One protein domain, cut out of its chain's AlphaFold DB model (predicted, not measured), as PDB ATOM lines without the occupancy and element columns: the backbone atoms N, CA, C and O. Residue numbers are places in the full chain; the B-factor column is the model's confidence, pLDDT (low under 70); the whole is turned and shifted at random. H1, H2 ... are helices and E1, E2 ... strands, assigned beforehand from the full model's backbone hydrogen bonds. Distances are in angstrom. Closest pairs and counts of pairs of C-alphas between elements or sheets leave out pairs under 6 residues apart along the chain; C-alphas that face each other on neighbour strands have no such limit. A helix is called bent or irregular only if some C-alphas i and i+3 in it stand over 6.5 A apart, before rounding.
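What this domain is: This is residues 247 to 313 of the 374 residues of an uncharacterized protein of Rhabditophanes sp. KR3021 (UniProt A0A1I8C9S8). A two-stranded hairpin, E1 and E2, reaches out as an arm at one end of the long axis, and the helix H3 runs toward the other end. Between these ends, a helical hairpin of H1 and H2 makes the body, with H3 packing on H1 but apart from H2. The printed part has 67 residues, with three named helices and two named strands in the order H1, H2, E1, E2, H3; the sheet, E1 - E2, is antiparallel, and the class is mixed, helices and strands. The whole is loose, with a radius of gyration of the C-alphas of 14.0 A, and the C-alphas span 52 by 22 by 19 A.

Where its parts are: Strand E1 holds residues 280 to 284 and is 12.7 A long, with C-alpha 280 at (42.891, 26.231, 24.881). Strand E2 holds residues 291 to 295 and is 12.6 A long. Helix H1, residues 251 to 259, begins with C-alpha 251 at (43.455, 40.171, 14.785) and is 12.0 A long. Helix H2, residues 262 to 273, is 12.3 A long and irregular: C-alphas 265 and 268 are 8.8 A apart. Helix H3, residues 300 to 312, is 19.4 A long and ends with C-alpha 312 at (52.694, 51.197, 6.152).

How they stand to each other: E1 and E2 form a hairpin of antiparallel strands, with 150 degrees between their directions. The C-alphas of Cys 283 and Cys 292, which face each other, are 3.9 A apart. N 282 and O 293 are within hydrogen-bond range at 2.8 A, as are N 295 and O 280 at 2.8 A. H1 is apart from both strands, and H3 is apart from E1. H1 and H3 touch, the closest C-alphas being those of Cys 255 and Cys 303, 5.5 A apart; they run opposite ways at a steep tilt of 51 degrees. H1 and H2 touch and form a helical hairpin, opposite ways at a shallow tilt of 23 degrees. Their closest C-alphas are those of Trp 257 and Cys 263, 6.9 A apart. H2 is apart from H3 and from E2. Every O i to N i+4 pair is within hydrogen-bond range in H1 and H3, against 5 of 8 in H2.

The domain as a whole: The two C-alphas farthest apart are those of Gly 288 and Gly 313, at 52.2 A. The printed part has no cut. The links H1 to H2 and E2 to H3 are tight, those from H2 to E1 and E1 to E2 are short, and no link is long. The mean pLDDT of the printed part is 77.7; residues 247 to 251, 300 to 302 and 304 to 313 are under 70, and H3 has a mean of 60.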
ATOM      1  N   LEU A 247      32.371  37.097  14.188       49.97
ATOM      2  CA  LEU A 247      33.418  37.738  14.984       49.97
ATOM      3  C   LEU A 247      34.740  37.537  14.254       49.97
ATOM      4  O   LEU A 247      35.567  36.718  14.648       49.97
ATOM      5  N   LYS A 248      34.946  38.305  13.174       52.25
ATOM      6  CA  LYS A 248      36.303  38.573  12.692       52.25
ATOM      7  C   LYS A 248      37.087  39.036  13.912       52.25
ATOM      8  O   LYS A 248      36.843  40.139  14.410       52.25
ATOM      9  N   ASP A 249      37.971  38.173  14.411       53.19
ATOM     10  CA  ASP A 249      38.944  38.548  15.422       53.19
ATOM     11  C   ASP A 249      39.536  39.869  14.922       53.19
ATOM     12  O   ASP A 249      39.955  39.979  13.766       53.19
ATOM     13  N   LYS A 250      39.497  40.924  15.736       58.88
ATOM     14  CA  LYS A 250      40.264  42.132  15.429       58.88
ATOM     15  C   LYS A 250      41.724  41.745  15.635       58.88
ATOM     16  O   LYS A 250      42.297  42.025  16.686       58.88
ATOM     17  N   TYR A 251      42.266  41.010  14.659       68.06
ATOM     18  CA  TYR A 251      43.455  40.171  14.785       68.06
ATOM     19  C   TYR A 251      44.637  40.967  15.341       68.06
ATOM     20  O   TYR A 251      45.347  40.442  16.186       68.06
ATOM     21  N   GLY A 252      44.766  42.255  14.996       79.50
ATOM     22  CA  GLY A 252      45.800  43.137  15.552       79.50
ATOM     23  C   GLY A 252      45.781  43.230  17.085       79.50
ATOM     24  O   GLY A 252      46.749  42.847  17.737       79.50
ATOM     25  N   ARG A 253      44.662  43.659  17.686       82.75
ATOM     26  CA  ARG A 253      44.558  43.806  19.155       82.75
ATOM     27  C   ARG A 253      44.529  42.470  19.878       82.75
ATOM     28  O   ARG A 253      45.136  42.310  20.931       82.75
ATOM     29  N   CYS A 254      43.856  41.495  19.284       86.38
ATOM     30  CA  CYS A 254      43.791  40.142  19.809       86.38
ATOM     31  C   CYS A 254      45.183  39.478  19.871       86.38
ATOM     32  O   CYS A 254      45.469  38.730  20.806       86.38
ATOM     33  N   CYS A 255      46.061  39.768  18.910       86.44
ATOM     34  CA  CYS A 255      47.463  39.356  18.921       86.44
ATOM     35  C   CYS A 255      48.279  40.082  19.987       86.44
ATOM     36  O   CYS A 255      49.000  39.441  20.748       86.44
ATOM     37  N   GLU A 256      48.141  41.402  20.078       86.69
ATOM     38  CA  GLU A 256      48.851  42.205  21.073       86.69
ATOM     39  C   GLU A 256      48.514  41.760  22.503       86.69
ATOM     40  O   GLU A 256      49.403  41.561  23.330       86.69
ATOM     41  N   TRP A 257      47.239  41.492  22.786       88.75
ATOM     42  CA  TRP A 257      46.804  40.980  24.085       88.75
ATOM     43  C   TRP A 257      47.335  39.578  24.388       88.75
ATOM     44  O   TRP A 257      47.665  39.288  25.540       88.75
ATOM     45  N   ALA A 258      47.437  38.711  23.377       86.19
ATOM     46  CA  ALA A 258      48.039  37.392  23.542       86.19
ATOM     47  C   ALA A 258      49.537  37.499  23.869       86.19
ATOM     48  O   ALA A 258      50.002  36.850  24.803       86.19
ATOM     49  N   ILE A 259      50.271  38.352  23.148       84.25
ATOM     50  CA  ILE A 259      51.718  38.550  23.325       84.25
ATOM     51  C   ILE A 259      52.030  39.214  24.673       84.25
ATOM     52  O   ILE A 259      52.968  38.807  25.353       84.25
ATOM     53  N   ASN A 260      51.212  40.176  25.106       88.69
ATOM     54  CA  ASN A 260      51.387  40.876  26.383       88.69
ATOM     55  C   ASN A 260      50.951  40.049  27.610       88.69
ATOM     56  O   ASN A 260      50.952  40.563  28.727       88.69
ATOM     57  N   GLY A 261      50.551  38.785  27.433       89.06
ATOM     58  CA  GLY A 261      50.175  37.904  28.541       89.06
ATOM     59  C   GLY A 261      48.843  38.257  29.210       89.06
ATOM     60  O   GLY A 261      48.532  37.715  30.270       89.06
ATOM     61  N   LEU A 262      48.001  39.110  28.604       90.25
ATOM     62  CA  LEU A 262      46.683  39.455  29.168       90.25
ATOM     63  C   LEU A 262      45.781  38.227  29.321       90.25
ATOM     64  O   LEU A 262      44.897  38.191  30.180       90.25
ATOM     65  N   CYS A 263      46.002  37.208  28.495       89.50
ATOM     66  CA  CYS A 263      45.282  35.958  28.613       89.50
ATOM     67  C   CYS A 263      45.516  35.287  29.972       89.50
ATOM     68  O   CYS A 263      44.596  34.660  30.486       89.50
ATOM     69  N   ASP A 264      46.676  35.409  30.610       86.25
ATOM     70  CA  ASP A 264      46.962  34.659  31.841       86.25
ATOM     71  C   ASP A 264      46.126  35.141  33.032       86.25
ATOM     72  O   ASP A 264      45.510  34.314  33.704       86.25
ATOM     73  N   GLY A 265      45.968  36.457  33.202       87.00
ATOM     74  CA  GLY A 265      45.122  37.038  34.253       87.00
ATOM     75  C   GLY A 265      43.655  37.261  33.864       87.00
ATOM     76  O   GLY A 265      42.771  37.224  34.718       87.00
ATOM     77  N   HIS A 266      43.357  37.480  32.578       90.88
ATOM     78  CA  HIS A 266      42.043  37.972  32.135       90.88
ATOM     79  C   HIS A 266      41.407  37.149  31.007       90.88
ATOM     80  O   HIS A 266      40.558  37.662  30.270       90.88
ATOM     81  N   TRP A 267      41.753  35.862  30.881       88.44
ATOM     82  CA  TRP A 267      41.287  35.012  29.776       88.44
ATOM     83  C   TRP A 267      39.773  35.038  29.549       88.44
ATOM     84  O   TRP A 267      39.355  34.993  28.400       88.44
ATOM     85  N   GLN A 268      38.935  35.114  30.588       89.75
ATOM     86  CA  GLN A 268      37.475  35.120  30.411       89.75
ATOM     87  C   GLN A 268      37.000  36.350  29.629       89.75
ATOM     88  O   GLN A 268      36.192  36.230  28.709       89.75
ATOM     89  N   ARG A 269      37.539  37.527  29.970       88.50
ATOM     90  CA  ARG A 269      37.209  38.799  29.314       88.50
ATOM     91  C   ARG A 269      37.795  38.845  27.910       88.50
ATOM     92  O   ARG A 269      37.090  39.164  26.958       88.50
ATOM     93  N   VAL A 270      39.062  38.452  27.775       87.62
ATOM     94  CA  VAL A 270      39.746  38.439  26.480       87.62
ATOM     95  C   VAL A 270      39.086  37.441  25.530       87.62
ATOM     96  O   VAL A 270      38.855  37.783  24.381       87.62
ATOM     97  N   ARG A 271      38.675  36.252  25.987       87.31
ATOM     98  CA  ARG A 271      38.012  35.236  25.150       87.31
ATOM     99  C   ARG A 271      36.641  35.676  24.635       87.31
ATOM    100  O   ARG A 271      36.232  35.222  23.572       87.31
ATOM    101  N   ALA A 272      35.943  36.560  25.350       87.25
ATOM    102  CA  ALA A 272      34.684  37.129  24.873       87.25
ATOM    103  C   ALA A 272      34.872  38.042  23.646       87.25
ATOM    104  O   ALA A 272      33.931  38.226  22.876       87.25
ATOM    105  N   MET A 273      36.072  38.609  23.475       86.19
ATOM    106  CA  MET A 273      36.424  39.509  22.369       86.19
ATOM    107  C   MET A 273      37.315  38.842  21.310       86.19
ATOM    108  O   MET A 273      37.184  39.132  20.127       86.19
ATOM    109  N   CYS A 274      38.203  37.954  21.748       89.19
ATOM    110  CA  CYS A 274      39.254  37.297  20.979       89.19
ATOM    111  C   CYS A 274      39.295  35.800  21.348       89.19
ATOM    112  O   CYS A 274      40.209  35.343  22.049       89.19
ATOM    113  N   PRO A 275      38.282  35.014  20.948       81.94
ATOM    114  CA  PRO A 275      38.127  33.625  21.372       81.94
ATOM    115  C   PRO A 275      39.309  32.728  20.989       81.94
ATOM    116  O   PRO A 275      39.596  31.763  21.706       81.94
ATOM    117  N   LYS A 276      40.022  33.058  19.903       83.12
ATOM    118  CA  LYS A 276      41.197  32.307  19.437       83.12
ATOM    119  C   LYS A 276      42.490  32.695  20.159       83.12
ATOM    120  O   LYS A 276      43.367  31.848  20.326       83.12
ATOM    121  N   SER A 277      42.584  33.931  20.651       85.44
ATOM    122  CA  SER A 277      43.844  34.495  21.144       85.44
ATOM    123  C   SER A 277      44.346  33.920  22.453       85.44
ATOM    124  O   SER A 277      45.546  33.759  22.629       85.44
ATOM    125  N   CYS A 278      43.444  33.545  23.357       88.06
ATOM    126  CA  CYS A 278      43.843  32.933  24.625       88.06
ATOM    127  C   CYS A 278      44.008  31.417  24.562       88.06
ATOM    128  O   CYS A 278      44.213  30.780  25.596       88.06
ATOM    129  N   GLY A 279      43.922  30.830  23.367       87.88
ATOM    130  CA  GLY A 279      44.156  29.410  23.185       87.88
ATOM    131  C   GLY A 279      43.181  28.502  23.936       87.88
ATOM    132  O   GLY A 279      42.077  28.887  24.347       87.88
ATOM    133  N   LYS A 280      43.599  27.248  24.102       87.62
ATOM    134  CA  LYS A 280      42.891  26.231  24.881       87.62
ATOM    135  C   LYS A 280      43.786  25.763  26.024       87.62
ATOM    136  O   LYS A 280      44.976  25.539  25.833       87.62
ATOM    137  N   ILE A 281      43.207  25.617  27.212       86.19
ATOM    138  CA  ILE A 281      43.881  24.982  28.344       86.19
ATOM    139  C   ILE A 281      43.727  23.471  28.171       86.19
ATOM    140  O   ILE A 281      42.603  22.972  28.066       86.19
ATOM    141  N   THR A 282      44.850  22.770  28.106       89.06
ATOM    142  CA  THR A 282      44.930  21.313  28.061       89.06
ATOM    143  C   THR A 282      45.579  20.865  29.360       89.06
ATOM    144  O   THR A 282      46.734  21.190  29.619       89.06
ATOM    145  N   CYS A 283      44.827  20.157  30.194       92.38
ATOM    146  CA  CYS A 283      45.356  19.568  31.418       92.38
ATOM    147  C   CYS A 283      45.662  18.098  31.164       92.38
ATOM    148  O   CYS A 283      44.814  17.397  30.605       92.38
ATOM    149  N   ASN A 284      46.858  17.648  31.538       90.19
ATOM    150  CA  ASN A 284      47.222  16.240  31.464       90.19
ATOM    151  C   ASN A 284      46.938  15.591  32.829       90.19
ATOM    152  O   ASN A 284      47.616  15.922  33.798       90.19
ATOM    153  N   PRO A 285      45.938  14.702  32.944       89.12
ATOM    154  CA  PRO A 285      45.609  14.072  34.221       89.12
ATOM    155  C   PRO A 285      46.579  12.945  34.621       89.12
ATOM    156  O   PRO A 285      46.468  12.425  35.728       89.12
ATOM    157  N   ASN A 286      47.514  12.540  33.754       88.25
ATOM    158  CA  ASN A 286      48.259  11.288  33.926       88.25
ATOM    159  C   ASN A 286      49.404  11.344  34.955       88.25
ATOM    160  O   ASN A 286      49.967  10.302  35.272       88.25
ATOM    161  N   SER A 287      49.769  12.516  35.478       77.56
ATOM    162  CA  SER A 287      50.943  12.683  36.352       77.56
ATOM    163  C   SER A 287      50.626  12.729  37.851       77.56
ATOM    164  O   SER A 287      51.514  13.016  38.648       77.56
ATOM    165  N   GLY A 288      49.379  12.493  38.278       85.75
ATOM    166  CA  GLY A 288      48.982  12.606  39.695       85.75
ATOM    167  C   GLY A 288      48.960  14.047  40.238       85.75
ATOM    168  O   GLY A 288      48.295  14.319  41.232       85.75
ATOM    169  N   GLN A 289      49.598  14.991  39.541       81.00
ATOM    170  CA  GLN A 289      49.396  16.432  39.652       81.00
ATOM    171  C   GLN A 289      48.709  16.937  38.384       81.00
ATOM    172  O   GLN A 289      49.127  16.625  37.274       81.00
ATOM    173  N   VAL A 290      47.645  17.728  38.531       85.19
ATOM    174  CA  VAL A 290      46.932  18.307  37.384       85.19
ATOM    175  C   VAL A 290      47.775  19.446  36.803       85.19
ATOM    176  O   VAL A 290      47.592  20.609  37.156       85.19
ATOM    177  N   GLU A 291      48.717  19.123  35.915       87.19
ATOM    178  CA  GLU A 291      49.457  20.133  35.160       87.19
ATOM    179  C   GLU A 291      48.603  20.595  33.972       87.19
ATOM    180  O   GLU A 291      48.292  19.836  33.046       87.19
ATOM    181  N   CYS A 292      48.184  21.859  34.017       86.44
ATOM    182  CA  CYS A 292      47.417  22.500  32.958       86.44
ATOM    183  C   CYS A 292      48.324  23.391  32.113       86.44
ATOM    184  O   CYS A 292      48.736  24.463  32.552       86.44
ATOM    185  N   LYS A 293      48.571  22.993  30.863       85.75
ATOM    186  CA  LYS A 293      49.290  23.809  29.883       85.75
ATOM    187  C   LYS A 293      48.302  24.553  28.997       85.75
ATOM    188  O   LYS A 293      47.371  23.971  28.437       85.75
ATOM    189  N   ARG A 294      48.500  25.860  28.835       82.50
ATOM    190  CA  ARG A 294      47.729  26.646  27.871       82.50
ATOM    191  C   ARG A 294      48.423  26.620  26.516       82.50
ATOM    192  O   ARG A 294      49.539  27.099  26.373       82.50
ATOM    193  N   VAL A 295      47.730  26.091  25.516       83.25
ATOM    194  CA  VAL A 295      48.188  26.075  24.126       83.25
ATOM    195  C   VAL A 295      47.538  27.245  23.400       83.25
ATOM    196  O   VAL A 295      46.333  27.228  23.132       83.25
ATOM    197  N   ILE A 296      48.329  28.281  23.127       81.50
ATOM    198  CA  ILE A 296      47.906  29.470  22.382       81.50
ATOM    199  C   ILE A 296      47.886  29.121  20.890       81.50
ATOM    200  O   ILE A 296      48.920  28.849  20.293       81.50
ATOM    201  N   ASN A 297      46.698  29.123  20.281       71.94
ATOM    202  CA  ASN A 297      46.507  28.838  18.851       71.94
ATOM    203  C   ASN A 297      46.620  30.114  18.009       71.94
ATOM    204  O   ASN A 297      45.791  30.365  17.135       71.94
ATOM    205  N   VAL A 298      47.613  30.945  18.305       73.12
ATOM    206  CA  VAL A 298      47.889  32.147  17.526       73.12
ATOM    207  C   VAL A 298      49.267  31.981  16.936       73.12
ATOM    208  O   VAL A 298      50.247  31.824  17.663       73.12
ATOM    209  N   ASN A 299      49.337  31.980  15.611       72.56
ATOM    210  CA  ASN A 299      50.616  32.026  14.941       72.56
ATOM    211  C   ASN A 299      51.220  33.411  15.185       72.56
ATOM    212  O   ASN A 299      50.702  34.429  14.727       72.56
ATOM    213  N   VAL A 300      52.317  33.438  15.936       68.81
ATOM    214  CA  VAL A 300      53.030  34.671  16.275       68.81
ATOM    215  C   VAL A 300      53.480  35.401  15.003       68.81
ATOM    216  O   VAL A 300      53.451  36.629  14.965       68.81
ATOM    217  N   TYR A 301      53.808  34.676  13.929       69.88
ATOM    218  CA  TYR A 301      54.166  35.283  12.645       69.88
ATOM    219  C   TYR A 301      52.993  36.022  12.001       69.88
ATOM    220  O   TYR A 301      53.177  37.134  11.504       69.88
ATOM    221  N   ASP A 302      51.780  35.473  12.079       68.00
ATOM    222  CA  ASP A 302      50.585  36.125  11.530       68.00
ATOM    223  C   ASP A 302      50.293  37.435  12.281       68.00
ATOM    224  O   ASP A 302      49.894  38.431  11.676       68.00
ATOM    225  N   CYS A 303      50.591  37.476  13.584       72.75
ATOM    226  CA  CYS A 303      50.474  38.683  14.399       72.75
ATOM    227  C   CYS A 303      51.423  39.806  13.967       72.75
ATOM    228  O   CYS A 303      50.999  40.955  13.832       72.75
ATOM    229  N   TYR A 304      52.704  39.496  13.754       68.38
ATOM    230  CA  TYR A 304      53.696  40.506  13.374       68.38
ATOM    231  C   TYR A 304      53.511  40.990  11.937       68.38
ATOM    232  O   TYR A 304      53.641  42.185  11.664       68.38
ATOM    233  N   THR A 305      53.145  40.081  11.035       65.44
ATOM    234  CA  THR A 305      52.951  40.391   9.615       65.44
ATOM    235  C   THR A 305      51.812  41.396   9.431       65.44
ATOM    236  O   THR A 305      51.971  42.402   8.743       65.44
ATOM    237  N   LEU A 306      50.691  41.208  10.137       61.16
ATOM    238  CA  LEU A 306      49.554  42.133  10.086       61.16
ATOM    239  C   LEU A 306      49.881  43.529  10.639       61.16
ATOM    240  O   LEU A 306      49.373  44.522  10.115       61.16
ATOM    241  N   ASN A 307      50.733  43.628  11.661       55.03
ATOM    242  CA  ASN A 307      51.089  44.916  12.256       55.03
ATOM    243  C   ASN A 307      52.040  45.729  11.355       55.03
ATOM    244  O   ASN A 307      51.888  46.942  11.234       55.03
ATOM    245  N   MET A 308      52.956  45.058  10.647       53.22
ATOM    246  CA  MET A 308      53.869  45.686   9.678       53.22
ATOM    247  C   MET A 308      53.136  46.290   8.469       53.22
ATOM    248  O   MET A 308      53.425  47.418   8.061       53.22
ATOM    249  N   TYR A 309      52.138  45.588   7.923       54.12
ATOM    250  CA  TYR A 309      51.350  46.107   6.797       54.12
ATOM    251  C   TYR A 309      50.330  47.172   7.219       54.12
ATOM    252  O   TYR A 309      50.049  48.097   6.458       54.12
ATOM    253  N   SER A 310      49.811  47.102   8.448       51.25
ATOM    254  CA  SER A 310      48.870  48.113   8.955       51.25
ATOM    255  C   SER A 310      49.547  49.462   9.222       51.25
ATOM    256  O   SER A 310      48.909  50.501   9.074       51.25
ATOM    257  N   TYR A 311      50.840  49.464   9.564       43.09
ATOM    258  CA  TYR A 311      51.593  50.696   9.824       43.09
ATOM    259  C   TYR A 311      52.065  51.398   8.541       43.09
ATOM    260  O   TYR A 311      52.209  52.616   8.517       43.09
ATOM    261  N   THR A 312      52.260  50.650   7.452       44.12
ATOM    262  CA  THR A 312      52.694  51.197   6.152       44.12
ATOM    263  C   THR A 312      51.530  51.557   5.218       44.12
ATOM    264  O   THR A 312      51.723  52.289   4.251       44.12
ATOM    265  N   GLY A 313      50.306  51.101   5.512       37.69
ATOM    266  CA  GLY A 313      49.128  51.306   4.661       37.69
ATOM    267  C   GLY A 313      48.320  52.590   4.895       37.69
ATOM    268  O   GLY A 313      47.463  52.907   4.073       37.69
TER     269      GLY A 313